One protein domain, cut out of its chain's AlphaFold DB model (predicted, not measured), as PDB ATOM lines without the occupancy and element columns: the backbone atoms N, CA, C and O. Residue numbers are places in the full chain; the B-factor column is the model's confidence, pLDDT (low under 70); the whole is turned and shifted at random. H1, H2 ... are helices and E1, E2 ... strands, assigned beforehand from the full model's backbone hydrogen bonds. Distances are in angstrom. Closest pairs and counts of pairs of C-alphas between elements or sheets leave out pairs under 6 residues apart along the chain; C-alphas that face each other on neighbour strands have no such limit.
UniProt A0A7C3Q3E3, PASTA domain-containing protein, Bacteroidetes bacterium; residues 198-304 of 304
ATOM      1  N   THR A 198     -37.687   8.881  35.841       81.50
ATOM      2  CA  THR A 198     -38.073  10.245  35.468       81.50
ATOM      3  C   THR A 198     -38.235  10.351  33.956       81.50
ATOM      4  O   THR A 198     -37.397   9.836  33.216       81.50
ATOM      5  N   LYS A 199     -39.281  11.034  33.481       85.50
ATOM      6  CA  LYS A 199     -39.472  11.354  32.054       85.50
ATOM      7  C   LYS A 199     -38.835  12.706  31.715       85.50
ATOM      8  O   LYS A 199     -38.721  13.570  32.584       85.50
ATOM      9  N   ALA A 200     -38.439  12.904  30.460       85.94
ATOM     10  CA  ALA A 200     -38.123  14.238  29.951       85.94
ATOM     11  C   ALA A 200     -39.419  15.051  29.790       85.94
ATOM     12  O   ALA A 200     -40.452  14.493  29.408       85.94
ATOM     13  N   GLY A 201     -39.368  16.349  30.084       86.56
ATOM     14  CA  GLY A 201     -40.571  17.181  30.096       86.56
ATOM     15  C   GLY A 201     -40.326  18.639  30.467       86.56
ATOM     16  O   GLY A 201     -39.183  19.116  30.507       86.56
ATOM     17  N   PHE A 202     -41.423  19.357  30.697       87.88
ATOM     18  CA  PHE A 202     -41.400  20.783  30.997       87.88
ATOM     19  C   PHE A 202     -40.802  21.062  32.384       87.88
ATOM     20  O   PHE A 202     -41.121  20.402  33.375       87.88
ATOM     21  N   ARG A 203     -39.927  22.070  32.466       86.94
ATOM     22  CA  ARG A 203     -39.181  22.394  33.693       86.94
ATOM     23  C   ARG A 203     -40.089  22.679  34.886       86.94
ATOM     24  O   ARG A 203     -39.752  22.281  35.997       86.94
ATOM     25  N   HIS A 204     -41.186  23.404  34.671       87.56
ATOM     26  CA  HIS A 204     -42.095  23.781  35.753       87.56
ATOM     27  C   HIS A 204     -42.688  22.539  36.425       87.56
ATOM     28  O   HIS A 204     -42.559  22.392  37.634       87.56
ATOM     29  N   ASP A 205     -43.211  21.606  35.633       87.62
ATOM     30  CA  ASP A 205     -43.869  20.393  36.123       87.62
ATOM     31  C   ASP A 205     -42.887  19.490  36.875       87.62
ATOM     32  O   ASP A 205     -43.177  19.012  37.971       87.62
ATOM     33  N   ILE A 206     -41.677  19.324  36.328       85.75
ATOM     34  CA  ILE A 206     -40.595  18.586  36.987       85.75
ATOM     35  C   ILE A 206     -40.226  19.254  38.318       85.75
ATOM     36  O   ILE A 206     -40.091  18.578  39.333       85.75
ATOM     37  N   LYS A 207     -40.075  20.581  38.353       84.56
ATOM     38  CA  LYS A 207     -39.736  21.286  39.595       84.56
ATOM     39  C   LYS A 207     -40.828  21.102  40.653       84.56
ATOM     40  O   LYS A 207     -40.492  20.797  41.794       84.56
ATOM     41  N   THR A 208     -42.097  21.245  40.272       86.69
ATOM     42  CA  THR A 208     -43.248  21.097  41.171       86.69
ATOM     43  C   THR A 208     -43.295  19.695  41.770       86.69
ATOM     44  O   THR A 208     -43.167  19.561  42.985       86.69
ATOM     45  N   ILE A 209     -43.334  18.650  40.935       84.94
ATOM     46  CA  ILE A 209     -43.456  17.252  41.384       84.94
ATOM     47  C   ILE A 209     -42.321  16.863  42.337       84.94
ATOM     48  O   ILE A 209     -42.562  16.310  43.407       84.94
ATOM     49  N   TYR A 210     -41.069  17.156  41.977       80.88
ATOM     50  CA  TYR A 210     -39.924  16.732  42.790       80.88
ATOM     51  C   TYR A 210     -39.803  17.529  44.092       80.88
ATOM     52  O   TYR A 210     -39.324  16.986  45.088       80.88
ATOM     53  N   SER A 211     -40.270  18.783  44.108       80.88
ATOM     54  CA  SER A 211     -40.344  19.582  45.332       80.88
ATOM     55  C   SER A 211     -41.449  19.108  46.280       80.88
ATOM     56  O   SER A 211     -41.194  18.982  47.475       80.88
ATOM     57  N   GLU A 212     -42.635  18.774  45.760       83.69
ATOM     58  CA  GLU A 212     -43.765  18.276  46.557       83.69
ATOM     59  C   GLU A 212     -43.485  16.892  47.147       83.69
ATOM     60  O   GLU A 212     -43.823  16.624  48.298       83.69
ATOM     61  N   LEU A 213     -42.812  16.025  46.387       80.88
ATOM     62  CA  LEU A 213     -42.439  14.680  46.831       80.88
ATOM     63  C   LEU A 213     -41.165  14.644  47.693       80.88
ATOM     64  O   LEU A 213     -40.717  13.559  48.061       80.88
ATOM     65  N   ALA A 214     -40.563  15.799  48.001       77.00
ATOM     66  CA  ALA A 214     -39.325  15.920  48.777       77.00
ATOM     67  C   ALA A 214     -38.164  15.036  48.256       77.00
ATOM     68  O   ALA A 214     -37.317  14.570  49.025       77.00
ATOM     69  N   ILE A 215     -38.101  14.810  46.938       75.94
ATOM     70  CA  ILE A 215     -37.048  14.005  46.311       75.94
ATOM     71  C   ILE A 215     -35.799  14.877  46.151       75.94
ATOM     72  O   ILE A 215     -35.821  15.914  45.486       75.94
ATOM     73  N   LYS A 216     -34.677  14.441  46.736       67.69
ATOM     74  CA  LYS A 216     -33.388  15.134  46.607       67.69
ATOM     75  C   LYS A 216     -32.866  15.030  45.168       67.69
ATOM     76  O   LYS A 216     -32.385  13.978  44.755       67.69
ATOM     77  N   CYS A 217     -32.915  16.134  44.429       68.56
ATOM     78  CA  CYS A 217     -32.260  16.290  43.129       68.56
ATOM     79  C   CYS A 217     -31.021  17.167  43.301       68.56
ATOM     80  O   CYS A 217     -31.099  18.205  43.961       68.56
ATOM     81  N   ASN A 218     -29.890  16.790  42.697       63.66
ATOM     82  CA  ASN A 218     -28.708  17.651  42.721       63.66
ATOM     83  C   ASN A 218     -28.973  18.819  41.761       63.66
ATOM     84  O   ASN A 218     -28.998  18.662  40.537       63.66
ATOM     85  N   SER A 219     -29.346  19.958  42.334       55.34
ATOM     86  CA  SER A 219     -30.048  21.032  41.643       55.34
ATOM     87  C   SER A 219     -29.092  21.915  40.848       55.34
ATOM     88  O   SER A 219     -28.608  22.928  41.342       55.34
ATOM     89  N   VAL A 220     -28.901  21.579  39.577       55.03
ATOM     90  CA  VAL A 220     -28.631  22.582  38.543       55.03
ATOM     91  C   VAL A 220     -29.759  22.469  37.526       55.03
ATOM     92  O   VAL A 220     -29.629  21.837  36.483       55.03
ATOM     93  N   PHE A 221     -30.927  23.015  37.873       63.84
ATOM     94  CA  PHE A 221     -31.973  23.212  36.876       63.84
ATOM     95  C   PHE A 221     -31.486  24.313  35.942       63.84
ATOM     96  O   PHE A 221     -31.311  25.451  36.369       63.84
ATOM     97  N   THR A 222     -31.227  23.970  34.685       64.06
ATOM     98  CA  THR A 222     -30.878  24.965  33.673       64.06
ATOM     99  C   THR A 222     -32.063  25.918  33.445       64.06
ATOM    100  O   THR A 222     -33.215  25.571  33.717       64.06
ATOM    101  N   GLU A 223     -31.807  27.119  32.915       72.56
ATOM    102  CA  GLU A 223     -32.866  28.095  32.584       72.56
ATOM    103  C   GLU A 223     -33.738  27.672  31.382       72.56
ATOM    104  O   GLU A 223     -34.688  28.357  30.998       72.56
ATOM    105  N   HIS A 224     -33.452  26.517  30.778       79.25
ATOM    106  CA  HIS A 224     -34.170  26.037  29.607       79.25
ATOM    107  C   HIS A 224     -35.559  25.497  29.956       79.25
ATOM    108  O   HIS A 224     -35.795  24.889  30.999       79.25
ATOM    109  N   LYS A 225     -36.505  25.708  29.034       85.38
ATOM    110  CA  LYS A 225     -37.913  25.312  29.205       85.38
ATOM    111  C   LYS A 225     -38.103  23.800  29.314       85.38
ATOM    112  O   LYS A 225     -38.990  23.353  30.037       85.38
ATOM    113  N   TRP A 226     -37.278  23.035  28.609       87.12
ATOM    114  CA  TRP A 226     -37.382  21.586  28.494       87.12
ATOM    115  C   TRP A 226     -36.146  20.925  29.086       87.12
ATOM    116  O   TRP A 226     -35.019  21.344  28.809       87.12
ATOM    117  N   LEU A 227     -36.362  19.881  29.881       87.50
ATOM    118  CA  LEU A 227     -35.303  19.172  30.590       87.50
ATOM    119  C   LEU A 227     -35.318  17.683  30.264       87.50
ATOM    120  O   LEU A 227     -36.368  17.094  29.998       87.50
ATOM    121  N   LYS A 228     -34.137  17.065  30.330       86.75
ATOM    122  CA  LYS A 228     -33.957  15.612  30.268       86.75
ATOM    123  C   LYS A 228     -33.260  15.105  31.538       86.75
ATOM    124  O   LYS A 228     -32.296  15.738  31.987       86.75
ATOM    125  N   PRO A 229     -33.733  13.999  32.134       84.88
ATOM    126  CA  PRO A 229     -33.134  13.444  33.339       84.88
ATOM    127  C   PRO A 229     -31.811  12.739  33.030       84.88
ATOM    128  O   PRO A 229     -31.656  12.097  31.993       84.88
ATOM    129  N   VAL A 230     -30.863  12.840  33.957       82.38
ATOM    130  CA  VAL A 230     -29.575  12.144  33.933       82.38
ATOM    131  C   VAL A 230     -29.352  11.543  35.316       82.38
ATOM    132  O   VAL A 230     -29.291  12.268  36.310       82.38
ATOM    133  N   ILE A 231     -29.243  10.218  35.376       78.00
ATOM    134  CA  ILE A 231     -28.980   9.476  36.613       78.00
ATOM    135  C   ILE A 231     -27.512   9.047  36.592       78.00
ATOM    136  O   ILE A 231     -27.088   8.353  35.667       78.00
ATOM    137  N   ARG A 232     -26.733   9.473  37.590       72.75
ATOM    138  CA  ARG A 232     -25.341   9.041  37.818       72.75
ATOM    139  C   ARG A 232     -25.174   8.691  39.285       72.75
ATOM    140  O   ARG A 232     -25.610   9.472  40.120       72.75
ATOM    141  N   ASP A 233     -24.596   7.533  39.588       68.81
ATOM    142  CA  ASP A 233     -24.365   7.068  40.967       68.81
ATOM    143  C   ASP A 233     -25.616   7.165  41.857       68.81
ATOM    144  O   ASP A 233     -25.565   7.560  43.019       68.81
ATOM    145  N   SER A 234     -26.776   6.841  41.273       68.81
ATOM    146  CA  SER A 234     -28.101   6.944  41.904       68.81
ATOM    147  C   SER A 234     -28.570   8.362  42.262       68.81
ATOM    148  O   SER A 234     -29.612   8.539  42.892       68.81
ATOM    149  N   VAL A 235     -27.861   9.388  41.794       72.62
ATOM    150  CA  VAL A 235     -28.234  10.796  41.922       72.62
ATOM    151  C   VAL A 235     -28.959  11.253  40.659       72.62
ATOM    152  O   VAL A 235     -28.425  11.180  39.549       72.62
ATOM    153  N   LEU A 236     -30.185  11.753  40.827       79.12
ATOM    154  CA  LEU A 236     -30.958  12.367  39.751       79.12
ATOM    155  C   LEU A 236     -30.524  13.821  39.536       79.12
ATOM    156  O   LEU A 236     -30.531  14.641  40.458       79.12
ATOM    157  N   SER A 237     -30.196  14.138  38.288       81.50
ATOM    158  CA  SER A 237     -29.904  15.484  37.798       81.50
ATOM    159  C   SER A 237     -30.685  15.760  36.514       81.50
ATOM    160  O   SER A 237     -31.215  14.839  35.886       81.50
ATOM    161  N   PHE A 238     -30.770  17.028  36.116       83.50
ATOM    162  CA  PHE A 238     -31.450  17.438  34.890       83.50
ATOM    163  C   PHE A 238     -30.510  18.242  34.004       83.50
ATOM    164  O   PHE A 238     -29.748  19.075  34.483       83.50
ATOM    165  N   THR A 239     -30.582  17.998  32.699       84.19
ATOM    166  CA  THR A 239     -29.832  18.755  31.692       84.19
ATOM    167  C   THR A 239     -30.785  19.377  30.681       84.19
ATOM    168  O   THR A 239     -31.943  18.969  30.568       84.19
ATOM    169  N   GLU A 240     -30.302  20.384  29.957       85.19
ATOM    170  CA  GLU A 240     -31.057  21.041  28.891       85.19
ATOM    171  C   GLU A 240     -31.529  20.040  27.825       85.19
ATOM    172  O   GLU A 240     -30.781  19.160  27.380       85.19
ATOM    173  N   ASN A 241     -32.769  20.230  27.375       84.56
ATOM    174  CA  ASN A 241     -33.323  19.564  26.213       84.56
ATOM    175  C   ASN A 241     -33.676  20.582  25.106       84.56
ATOM    176  O   ASN A 241     -34.621  21.355  25.234       84.56
ATOM    177  N   LYS A 242     -32.932  20.557  23.992       86.19
ATOM    178  CA  LYS A 242     -33.041  21.509  22.862       86.19
ATOM    179  C   LYS A 242     -34.176  21.203  21.877       86.19
ATOM    180  O   LYS A 242     -34.194  21.739  20.771       86.19
ATOM    181  N   VAL A 243     -35.126  20.344  22.255       87.94
ATOM    182  CA  VAL A 243     -36.231  19.887  21.388       87.94
ATOM    183  C   VAL A 243     -36.972  21.055  20.734       87.94
ATOM    184  O   VAL A 243     -37.201  21.037  19.528       87.94
ATOM    185  N   GLN A 244     -37.301  22.103  21.493       88.00
ATOM    186  CA  GLN A 244     -38.042  23.243  20.948       88.00
ATOM    187  C   GLN A 244     -37.230  24.059  19.930       88.00
ATOM    188  O   GLN A 244     -37.798  24.559  18.957       88.00
ATOM    189  N   ASP A 245     -35.920  24.198  20.130       88.19
ATOM    190  CA  ASP A 245     -35.061  24.968  19.226       88.19
ATOM    191  C   ASP A 245     -34.830  24.214  17.913       88.19
ATOM    192  O   ASP A 245     -34.936  24.802  16.838       88.19
ATOM    193  N   LEU A 246     -34.641  22.891  17.984       90.25
ATOM    194  CA  LEU A 246     -34.542  22.025  16.804       90.25
ATOM    195  C   LEU A 246     -35.815  22.076  15.952       90.25
ATOM    196  O   LEU A 246     -35.741  22.260  14.735       90.25
ATOM    197  N   LEU A 247     -36.987  22.010  16.590       90.81
ATOM    198  CA  LEU A 247     -38.271  22.090  15.893       90.81
ATOM    199  C   LEU A 247     -38.480  23.443  15.203       90.81
ATOM    200  O   LEU A 247     -38.936  23.479  14.060       90.81
ATOM    201  N   LYS A 248     -38.081  24.559  15.834       90.19
ATOM    202  CA  LYS A 248     -38.106  25.891  15.195       90.19
ATOM    203  C   LYS A 248     -37.214  25.955  13.955       90.19
ATOM    204  O   LYS A 248     -37.580  26.592  12.970       90.19
ATOM    205  N   SER A 249     -36.074  25.271  13.978       91.25
ATOM    206  CA  SER A 249     -35.157  25.153  12.837       91.25
ATOM    207  C   SER A 249     -35.581  24.101  11.798       91.25
ATOM    208  O   SER A 249     -34.821  23.838  10.861       91.25
ATOM    209  N   LYS A 250     -36.791  23.529  11.927       92.62
ATOM    210  CA  LYS A 250     -37.339  22.452  11.083       92.62
ATOM    211  C   LYS A 250     -36.479  21.185  11.064       92.62
ATOM    212  O   LYS A 250     -36.316  20.550  10.021       92.62
ATOM    213  N   VAL A 251     -35.903  20.838  12.213       94.56
ATOM    214  CA  VAL A 251     -35.110  19.624  12.425       94.56
ATOM    215  C   VAL A 251     -35.833  18.723  13.421       94.56
ATOM    216  O   VAL A 251     -36.300  19.189  14.460       94.56
ATOM    217  N   VAL A 252     -35.935  17.435  13.103       94.19
ATOM    218  CA  VAL A 252     -36.554  16.425  13.962       94.19
ATOM    219  C   VAL A 252     -35.677  16.230  15.210       94.19
ATOM    220  O   VAL A 252     -34.494  15.917  15.079       94.19
ATOM    221  N   PRO A 253     -36.205  16.438  16.425       93.31
ATOM    222  CA  PRO A 253     -35.463  16.225  17.662       93.31
ATOM    223  C   PRO A 253     -35.475  14.748  18.082       93.31
ATOM    224  O   PRO A 253     -36.285  13.958  17.601       93.31
ATOM    225  N   ASP A 254     -34.602  14.384  19.022       93.19
ATOM    226  CA  ASP A 254     -34.716  13.112  19.744       93.19
ATOM    227  C   ASP A 254     -35.783  13.243  20.836       93.19
ATOM    228  O   ASP A 254     -35.624  14.010  21.790       93.19
ATOM    229  N   LEU A 255     -36.893  12.529  20.665       92.19
ATOM    230  CA  LEU A 255     -38.041  12.552  21.569       92.19
ATOM    231  C   LEU A 255     -38.015  11.407  22.580       92.19
ATOM    232  O   LEU A 255     -38.881  11.363  23.455       92.19
ATOM    233  N   ARG A 256     -37.055  10.478  22.492       91.38
ATOM    234  CA  ARG A 256     -37.024   9.290  23.356       91.38
ATOM    235  C   ARG A 256     -36.973   9.683  24.833       91.38
ATOM    236  O   ARG A 256     -36.185  10.528  25.254       91.38
ATOM    237  N   GLY A 257     -37.844   9.070  25.629       88.00
ATOM    238  CA  GLY A 257     -38.020   9.362  27.053       88.00
ATOM    239  C   GLY A 257     -38.908  10.574  27.370       88.00
ATOM    240  O   GLY A 257     -39.179  10.819  28.550       88.00
ATOM    241  N   MET A 258     -39.389  11.319  26.370       90.75
ATOM    242  CA  MET A 258     -40.372  12.393  26.561       90.75
ATOM    243  C   MET A 258     -41.773  11.818  26.783       90.75
ATOM    244  O   MET A 258     -42.116  10.759  26.254       90.75
ATOM    245  N   ASN A 259     -42.596  12.497  27.585       90.50
ATOM    246  CA  ASN A 259     -43.995  12.102  27.743       90.50
ATOM    247  C   ASN A 259     -44.796  12.377  26.445       90.50
ATOM    248  O   ASN A 259     -44.452  13.272  25.672       90.50
ATOM    249  N   LEU A 260     -45.879  11.623  26.215       92.00
ATOM    250  CA  LEU A 260     -46.728  11.810  25.031       92.00
ATOM    251  C   LEU A 260     -47.311  13.230  24.927       92.00
ATOM    252  O   LEU A 260     -47.315  13.801  23.845       92.00
ATOM    253  N   LYS A 261     -47.807  13.799  26.031       91.31
ATOM    254  CA  LYS A 261     -48.481  15.107  26.034       91.31
ATOM    255  C   LYS A 261     -47.562  16.226  25.525       91.31
ATOM    256  O   LYS A 261     -47.972  17.041  24.705       91.31
ATOM    257  N   ASP A 262     -46.319  16.218  25.979       91.94
ATOM    258  CA  ASP A 262     -45.264  17.164  25.650       91.94
ATOM    259  C   ASP A 262     -44.759  16.934  24.226       91.94
ATOM    260  O   ASP A 262     -44.631  17.888  23.462       91.94
ATOM    261  N   ALA A 263     -44.527  15.672  23.844       92.94
ATOM    262  CA  ALA A 263     -44.100  15.321  22.491       92.94
ATOM    263  C   ALA A 263     -45.152  15.728  21.450       92.94
ATOM    264  O   ALA A 263     -44.813  16.355  20.446       92.94
ATOM    265  N   LEU A 264     -46.427  15.436  21.719       93.88
ATOM    266  CA  LEU A 264     -47.553  15.804  20.865       93.88
ATOM    267  C   LEU A 264     -47.670  17.325  20.744       93.88
ATOM    268  O   LEU A 264     -47.664  17.853  19.634       93.88
ATOM    269  N   TYR A 265     -47.666  18.036  21.879       93.50
ATOM    270  CA  TYR A 265     -47.700  19.499  21.908       93.50
ATOM    271  C   TYR A 265     -46.565  20.122  21.085       93.50
ATOM    272  O   TYR A 265     -46.781  21.086  20.356       93.50
ATOM    273  N   LEU A 266     -45.342  19.600  21.198       93.50
ATOM    274  CA  LEU A 266     -44.181  20.142  20.494       93.50
ATOM    275  C   LEU A 266     -44.238  19.875  18.986       93.50
ATOM    276  O   LEU A 266     -43.961  20.781  18.200       93.50
ATOM    277  N   LEU A 267     -44.603  18.658  18.584       94.75
ATOM    278  CA  LEU A 267     -44.637  18.247  17.182       94.75
ATOM    279  C   LEU A 267     -45.780  18.901  16.401       94.75
ATOM    280  O   LEU A 267     -45.546  19.423  15.309       94.75
ATOM    281  N   GLU A 268     -46.990  18.936  16.958       93.44
ATOM    282  CA  GLU A 268     -48.147  19.532  16.278       93.44
ATOM    283  C   GLU A 268     -47.998  21.050  16.142       93.44
ATOM    284  O   GLU A 268     -48.227  21.600  15.065       93.44
ATOM    285  N   ASN A 269     -47.489  21.736  17.175       92.88
ATOM    286  CA  ASN A 269     -47.184  23.168  17.077       92.88
ATOM    287  C   ASN A 269     -46.062  23.476  16.073       92.88
ATOM    288  O   ASN A 269     -46.011  24.575  15.517       92.88
ATOM    289  N   ALA A 270     -45.157  22.525  15.825       92.88
ATOM    290  CA  ALA A 270     -44.148  22.636  14.774       92.88
ATOM    291  C   ALA A 270     -44.711  22.338  13.367       92.88
ATOM    292  O   ALA A 270     -44.052  22.624  12.362       92.88
ATOM    293  N   GLY A 271     -45.944  21.827  13.285       91.69
ATOM    294  CA  GLY A 271     -46.663  21.537  12.052       91.69
ATOM    295  C   GLY A 271     -46.446  20.127  11.508       91.69
ATOM    296  O   GLY A 271     -46.585  19.949  10.300       91.69
ATOM    297  N   LEU A 272     -46.071  19.151  12.342       94.88
ATOM    298  CA  LEU A 272     -46.079  17.731  11.969       94.88
ATOM    299  C   LEU A 272     -47.429  17.082  12.291       94.88
ATOM    300  O   LEU A 272     -48.084  17.445  13.263       94.88
ATOM    301  N   ASN A 273     -47.791  16.070  11.506       94.94
ATOM    302  CA  ASN A 273     -48.934  15.205  11.776       94.94
ATOM    303  C   ASN A 273     -48.455  13.978  12.552       94.94
ATOM    304  O   ASN A 273     -47.637  13.208  12.045       94.94
ATOM    305  N   VAL A 274     -48.958  13.794  13.771       96.12
ATOM    306  CA  VAL A 274     -48.467  12.758  14.687       96.12
ATOM    307  C   VAL A 274     -49.417  11.564  14.707       96.12
ATOM    308  O   VAL A 274     -50.627  11.719  14.836       96.12
ATOM    309  N   THR A 275     -48.880  10.351  14.603       96.19
ATOM    310  CA  THR A 275     -49.604   9.104  14.904       96.19
ATOM    311  C   THR A 275     -48.941   8.397  16.066       96.19
ATOM    312  O   THR A 275     -47.720   8.368  16.173       96.19
ATOM    313  N   VAL A 276     -49.749   7.850  16.967       96.44
ATOM    314  CA  VAL A 276     -49.276   7.326  18.247       96.44
ATOM    315  C   VAL A 276     -49.695   5.872  18.387       96.44
ATOM    316  O   VAL A 276     -50.859   5.539  18.171       96.44
ATOM    317  N   LEU A 277     -48.755   5.020  18.790       95.06
ATOM    318  CA  LEU A 277     -48.995   3.628  19.144       95.06
ATOM    319  C   LEU A 277     -48.594   3.388  20.607       95.06
ATOM    320  O   LEU A 277     -47.431   3.553  20.976       95.06
ATOM    321  N   GLY A 278     -49.552   2.962  21.430       92.12
ATOM    322  CA  GLY A 278     -49.333   2.643  22.845       92.12
ATOM    323  C   GLY A 278     -49.591   3.815  23.794       92.12
ATOM    324  O   GLY A 278     -50.308   4.761  23.472       92.12
ATOM    325  N   SER A 279     -49.015   3.740  24.993       88.81
ATOM    326  CA  SER A 279     -49.152   4.747  26.052       88.81
ATOM    327  C   SER A 279     -47.851   4.878  26.837       88.81
ATOM    328  O   SER A 279     -47.151   3.885  26.991       88.81
ATOM    329  N   GLY A 280     -47.554   6.059  27.387       87.56
ATOM    330  CA  GLY A 280     -46.403   6.243  28.276       87.56
ATOM    331  C   GLY A 280     -45.399   7.279  27.777       87.56
ATOM    332  O   GLY A 280     -45.764   8.438  27.556       87.56
ATOM    333  N   ALA A 281     -44.122   6.905  27.733       90.81
ATOM    334  CA  ALA A 281     -43.041   7.734  27.197       90.81
ATOM    335  C   ALA A 281     -42.652   7.268  25.791       90.81
ATOM    336  O   ALA A 281     -42.806   6.095  25.461       90.81
ATOM    337  N   VAL A 282     -42.137   8.179  24.965       93.69
ATOM    338  CA  VAL A 282     -41.671   7.844  23.614       93.69
ATOM    339  C   VAL A 282     -40.504   6.868  23.709       93.69
ATOM    340  O   VAL A 282     -39.465   7.185  24.291       93.69
ATOM    341  N   LYS A 283     -40.682   5.681  23.135       94.06
ATOM    342  CA  LYS A 283     -39.646   4.658  23.003       94.06
ATOM    343  C   LYS A 283     -38.951   4.779  21.652       94.06
ATOM    344  O   LYS A 283     -37.725   4.743  21.592       94.06
ATOM    345  N   GLU A 284     -39.735   4.963  20.592       94.69
ATOM    346  CA  GLU A 284     -39.257   5.060  19.209       94.69
ATOM    347  C   GLU A 284     -40.040   6.125  18.432       94.69
ATOM    348  O   GLU A 284     -41.188   6.444  18.754       94.69
ATOM    349  N   GLN A 285     -39.400   6.670  17.398       95.69
ATOM    350  CA  GLN A 285     -39.959   7.652  16.469       95.69
ATOM    351  C   GLN A 285     -39.621   7.237  15.034       95.69
ATOM    352  O   GLN A 285     -38.526   6.739  14.790       95.69
ATOM    353  N   SER A 286     -40.537   7.443  14.085       95.88
ATOM    354  CA  SER A 286     -40.341   7.010  12.691       95.88
ATOM    355  C   SER A 286     -39.407   7.899  11.869       95.88
ATOM    356  O   SER A 286     -38.957   7.480  10.809       95.88
ATOM    357  N   LEU A 287     -39.182   9.142  12.302       93.94
ATOM    358  CA  LEU A 287     -38.239  10.063  11.670       93.94
ATOM    359  C   LEU A 287     -36.989  10.159  12.534       93.94
ATOM    360  O   LEU A 287     -37.095  10.426  13.732       93.94
ATOM    361  N   ASP A 288     -35.817   9.985  11.932       93.44
ATOM    362  CA  ASP A 288     -34.561   9.987  12.675       93.44
ATOM    363  C   ASP A 288     -34.261  11.359  13.310       93.44
ATOM    364  O   ASP A 288     -34.489  12.412  12.709       93.44
ATOM    365  N   PRO A 289     -33.702  11.410  14.528       93.88
ATOM    366  CA  PRO A 289     -33.209  12.665  15.077       93.88
ATOM    367  C   PRO A 289     -32.180  13.318  14.138       93.88
ATOM    368  O   PRO A 289     -31.229  12.681  13.691       93.88
ATOM    369  N   GLY A 290     -32.353  14.608  13.852       91.81
ATOM    370  CA  GLY A 290     -31.490  15.382  12.958       91.81
ATOM    371  C   GLY A 290     -31.989  15.504  11.515       91.81
ATOM    372  O   GLY A 290     -31.460  16.344  10.781       91.81
ATOM    373  N   THR A 291     -33.017  14.756  11.088       93.19
ATOM    374  CA  THR A 291     -33.580  14.949   9.738       93.19
ATOM    375  C   THR A 291     -34.312  16.284   9.630       93.19
ATOM    376  O   THR A 291     -34.912  16.766  10.591       93.19
ATOM    377  N   ARG A 292     -34.305  16.899   8.443       93.69
ATOM    378  CA  ARG A 292     -35.158  18.062   8.165       93.69
ATOM    379  C   ARG A 292     -36.576  17.614   7.830       93.69
ATOM    380  O   ARG A 292     -36.750  16.611   7.146       93.69
ATOM    381  N   PHE A 293     -37.572  18.386   8.255       93.44
ATOM    382  CA  PHE A 293     -38.976  18.120   7.937       93.44
ATOM    383  C   PHE A 293     -39.670  19.338   7.318       93.44
ATOM    384  O   PHE A 293     -39.276  20.490   7.519       93.44
ATOM    385  N   ASN A 294     -40.741  19.069   6.575       92.44
ATOM    386  CA  ASN A 294     -41.655  20.080   6.050       92.44
ATOM    387  C   ASN A 294     -42.959  20.077   6.853       92.44
ATOM    388  O   ASN A 294     -43.315  19.073   7.467       92.44
ATOM    389  N   LYS A 295     -43.692  21.196   6.836       90.25
ATOM    390  CA  LYS A 295     -45.035  21.245   7.436       90.25
ATOM    391  C   LYS A 295     -45.937  20.200   6.769       90.25
ATOM    392  O   LYS A 295     -45.904  20.059   5.551       90.25
ATOM    393  N   GLY A 296     -46.716  19.483   7.571       88.94
ATOM    394  CA  GLY A 296     -47.556  18.362   7.152       88.94
ATOM    395  C   GLY A 296     -46.833  17.013   7.088       88.94
ATOM    396  O   GLY A 296     -47.479  16.010   6.796       88.94
ATOM    397  N   ALA A 297     -45.523  16.958   7.370       92.94
ATOM    398  CA  ALA A 297     -44.799  15.693   7.455       92.94
ATOM    399  C   ALA A 297     -45.388  14.799   8.553       92.94
ATOM    400  O   ALA A 297     -45.756  15.274   9.630       92.94
ATOM    401  N   HIS A 298     -45.465  13.503   8.266       95.81
ATOM    402  CA  HIS A 298     -46.013  12.518   9.185       95.81
ATOM    403  C   HIS A 298     -44.915  11.914  10.062       95.81
ATOM    404  O   HIS A 298     -43.864  11.522   9.554       95.81
ATOM    405  N   ILE A 299     -45.166  11.815  11.366       95.88
ATOM    406  CA  ILE A 299     -44.280  11.148  12.322       95.88
ATOM    407  C   ILE A 299     -45.083  10.181  13.190       95.88
ATOM    408  O   ILE A 299     -46.093  10.546  13.789       95.88
ATOM    409  N   MET A 300     -44.625   8.935  13.262       96.31
ATOM    410  CA  MET A 300     -45.189   7.917  14.139       96.31
ATOM    411  C   MET A 300     -44.346   7.804  15.409       96.31
ATOM    412  O   MET A 300     -43.118   7.738  15.333       96.31
ATOM    413  N   LEU A 301     -45.006   7.770  16.565       96.88
ATOM    414  CA  LEU A 301     -44.400   7.573  17.878       96.88
ATOM    415  C   LEU A 301     -44.868   6.246  18.471       96.88
ATOM    416  O   LEU A 301     -46.069   6.020  18.623       96.88
ATOM    417  N   VAL A 302     -43.919   5.399  18.860       96.00
ATOM    418  CA  VAL A 302     -44.188   4.169  19.618       96.00
ATOM    419  C   VAL A 302     -43.855   4.430  21.079       96.00
ATOM    420  O   VAL A 302     -42.759   4.897  21.402       96.00
ATOM    421  N   LEU A 303     -44.803   4.146  21.967       93.31
ATOM    422  CA  LEU A 303     -44.703   4.445  23.392       93.31
ATOM    423  C   LEU A 303     -44.496   3.181  24.240       93.31
ATOM    424  O   LEU A 303     -44.923   2.090  23.859       93.31
ATOM    425  N   SER A 304     -43.872   3.355  25.409       85.44
ATOM    426  CA  SER A 304     -43.727   2.338  26.465       85.44
ATOM    427  C   SER A 304     -43.977   2.887  27.862       85.44
ATOM    428  O   SER A 304     -43.692   4.094  28.077       85.44
TER     429      SER A 304
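What this domain is: This is residues 198 to 304 of the 304 residues of the protein "PASTA domain-containing protein" of Bacteroidetes bacterium (UniProt A0A7C3Q3E3). The model is two lobes end to end along its longest axis, passing from one to the other between E2 and H2. The first, loosely formed, holds H1, the hairpin E1 and E2, and a long loop; in the second, H3 covers one face of the small sheet E3 E5 E4, with the short H2 beside H3. The printed part has 107 residues with three named helices and five named strands, in the order H1 E1 E2 H2 H3 E3 E4 E5, and its class is mixed, helices and strands. The sheet E3 E5 E4 is mixed, and the pair E1 E2 is antiparallel. The whole is compact by its radius of gyration of the C-alphas, 14.3 A, and only just elongated, spanning 42 by 28 by 23 A.

How they stand to each other: H1, residues 203 to 212, comes closest to E1, residues 226 to 232, at the C-alphas of Arg 203 and Trp 226, 5.6 A apart. Just before H1, residues 201 to 202 pair antiparallel with residues 226 to 227 of E1. E1 and E2, residues 235 to 240, form an antiparallel hairpin at 147 degrees, with N 230 and O 237 at 2.8 A, within hydrogen-bond range. H2, residues 243 to 248, and H3, residues 260 to 269, only just touch, with 3 pairs of C-alphas within 8 A; the closest are those of Gln 244 and Leu 266, 6.9 A apart. They run the same way at a shallow tilt of 13 degrees. H3 is on the sheet of E3, residues 273 to 277, E5, residues 298 to 303, and E4, residues 282 to 285, in two layers, a helix on one face of a sheet. Its height over the sheet is 9.6 A; it lies over E3 and E5 and runs along the strands, at 4 degrees to E5 on the local plane. E3 and E5 are parallel, with N 301 and O 275 at 2.8 A. E4 and E5 form an antiparallel hairpin, with N 283 and O 302 at 2.8 A. In H1, H2 and H3 every O i to N i+4 pair is within hydrogen-bond range. H1 and H3 are apart.

Where its parts are: H1 begins at C-alpha 203, (-39.181, 22.394, 33.693), and is 14.3 A long. E1 is 19.7 A long and E2 16.8 A. H3 is 13.9 A long and begins at C-alpha 260, (-46.728, 11.810, 25.031). E5 is 16.4 A long and ends at C-alpha 303, (-44.703, 4.445, 23.392).

The domain as a whole: The two C-alphas farthest apart are those of Ala 214 and Asn 294, 43.0 A. The printed part has no cut. The links H1 to E1, H2 to H3 and E4 to E5 are long. The mean pLDDT of the printed part is 87.0; residues 216 to 222 and 233 to 234 are under 70.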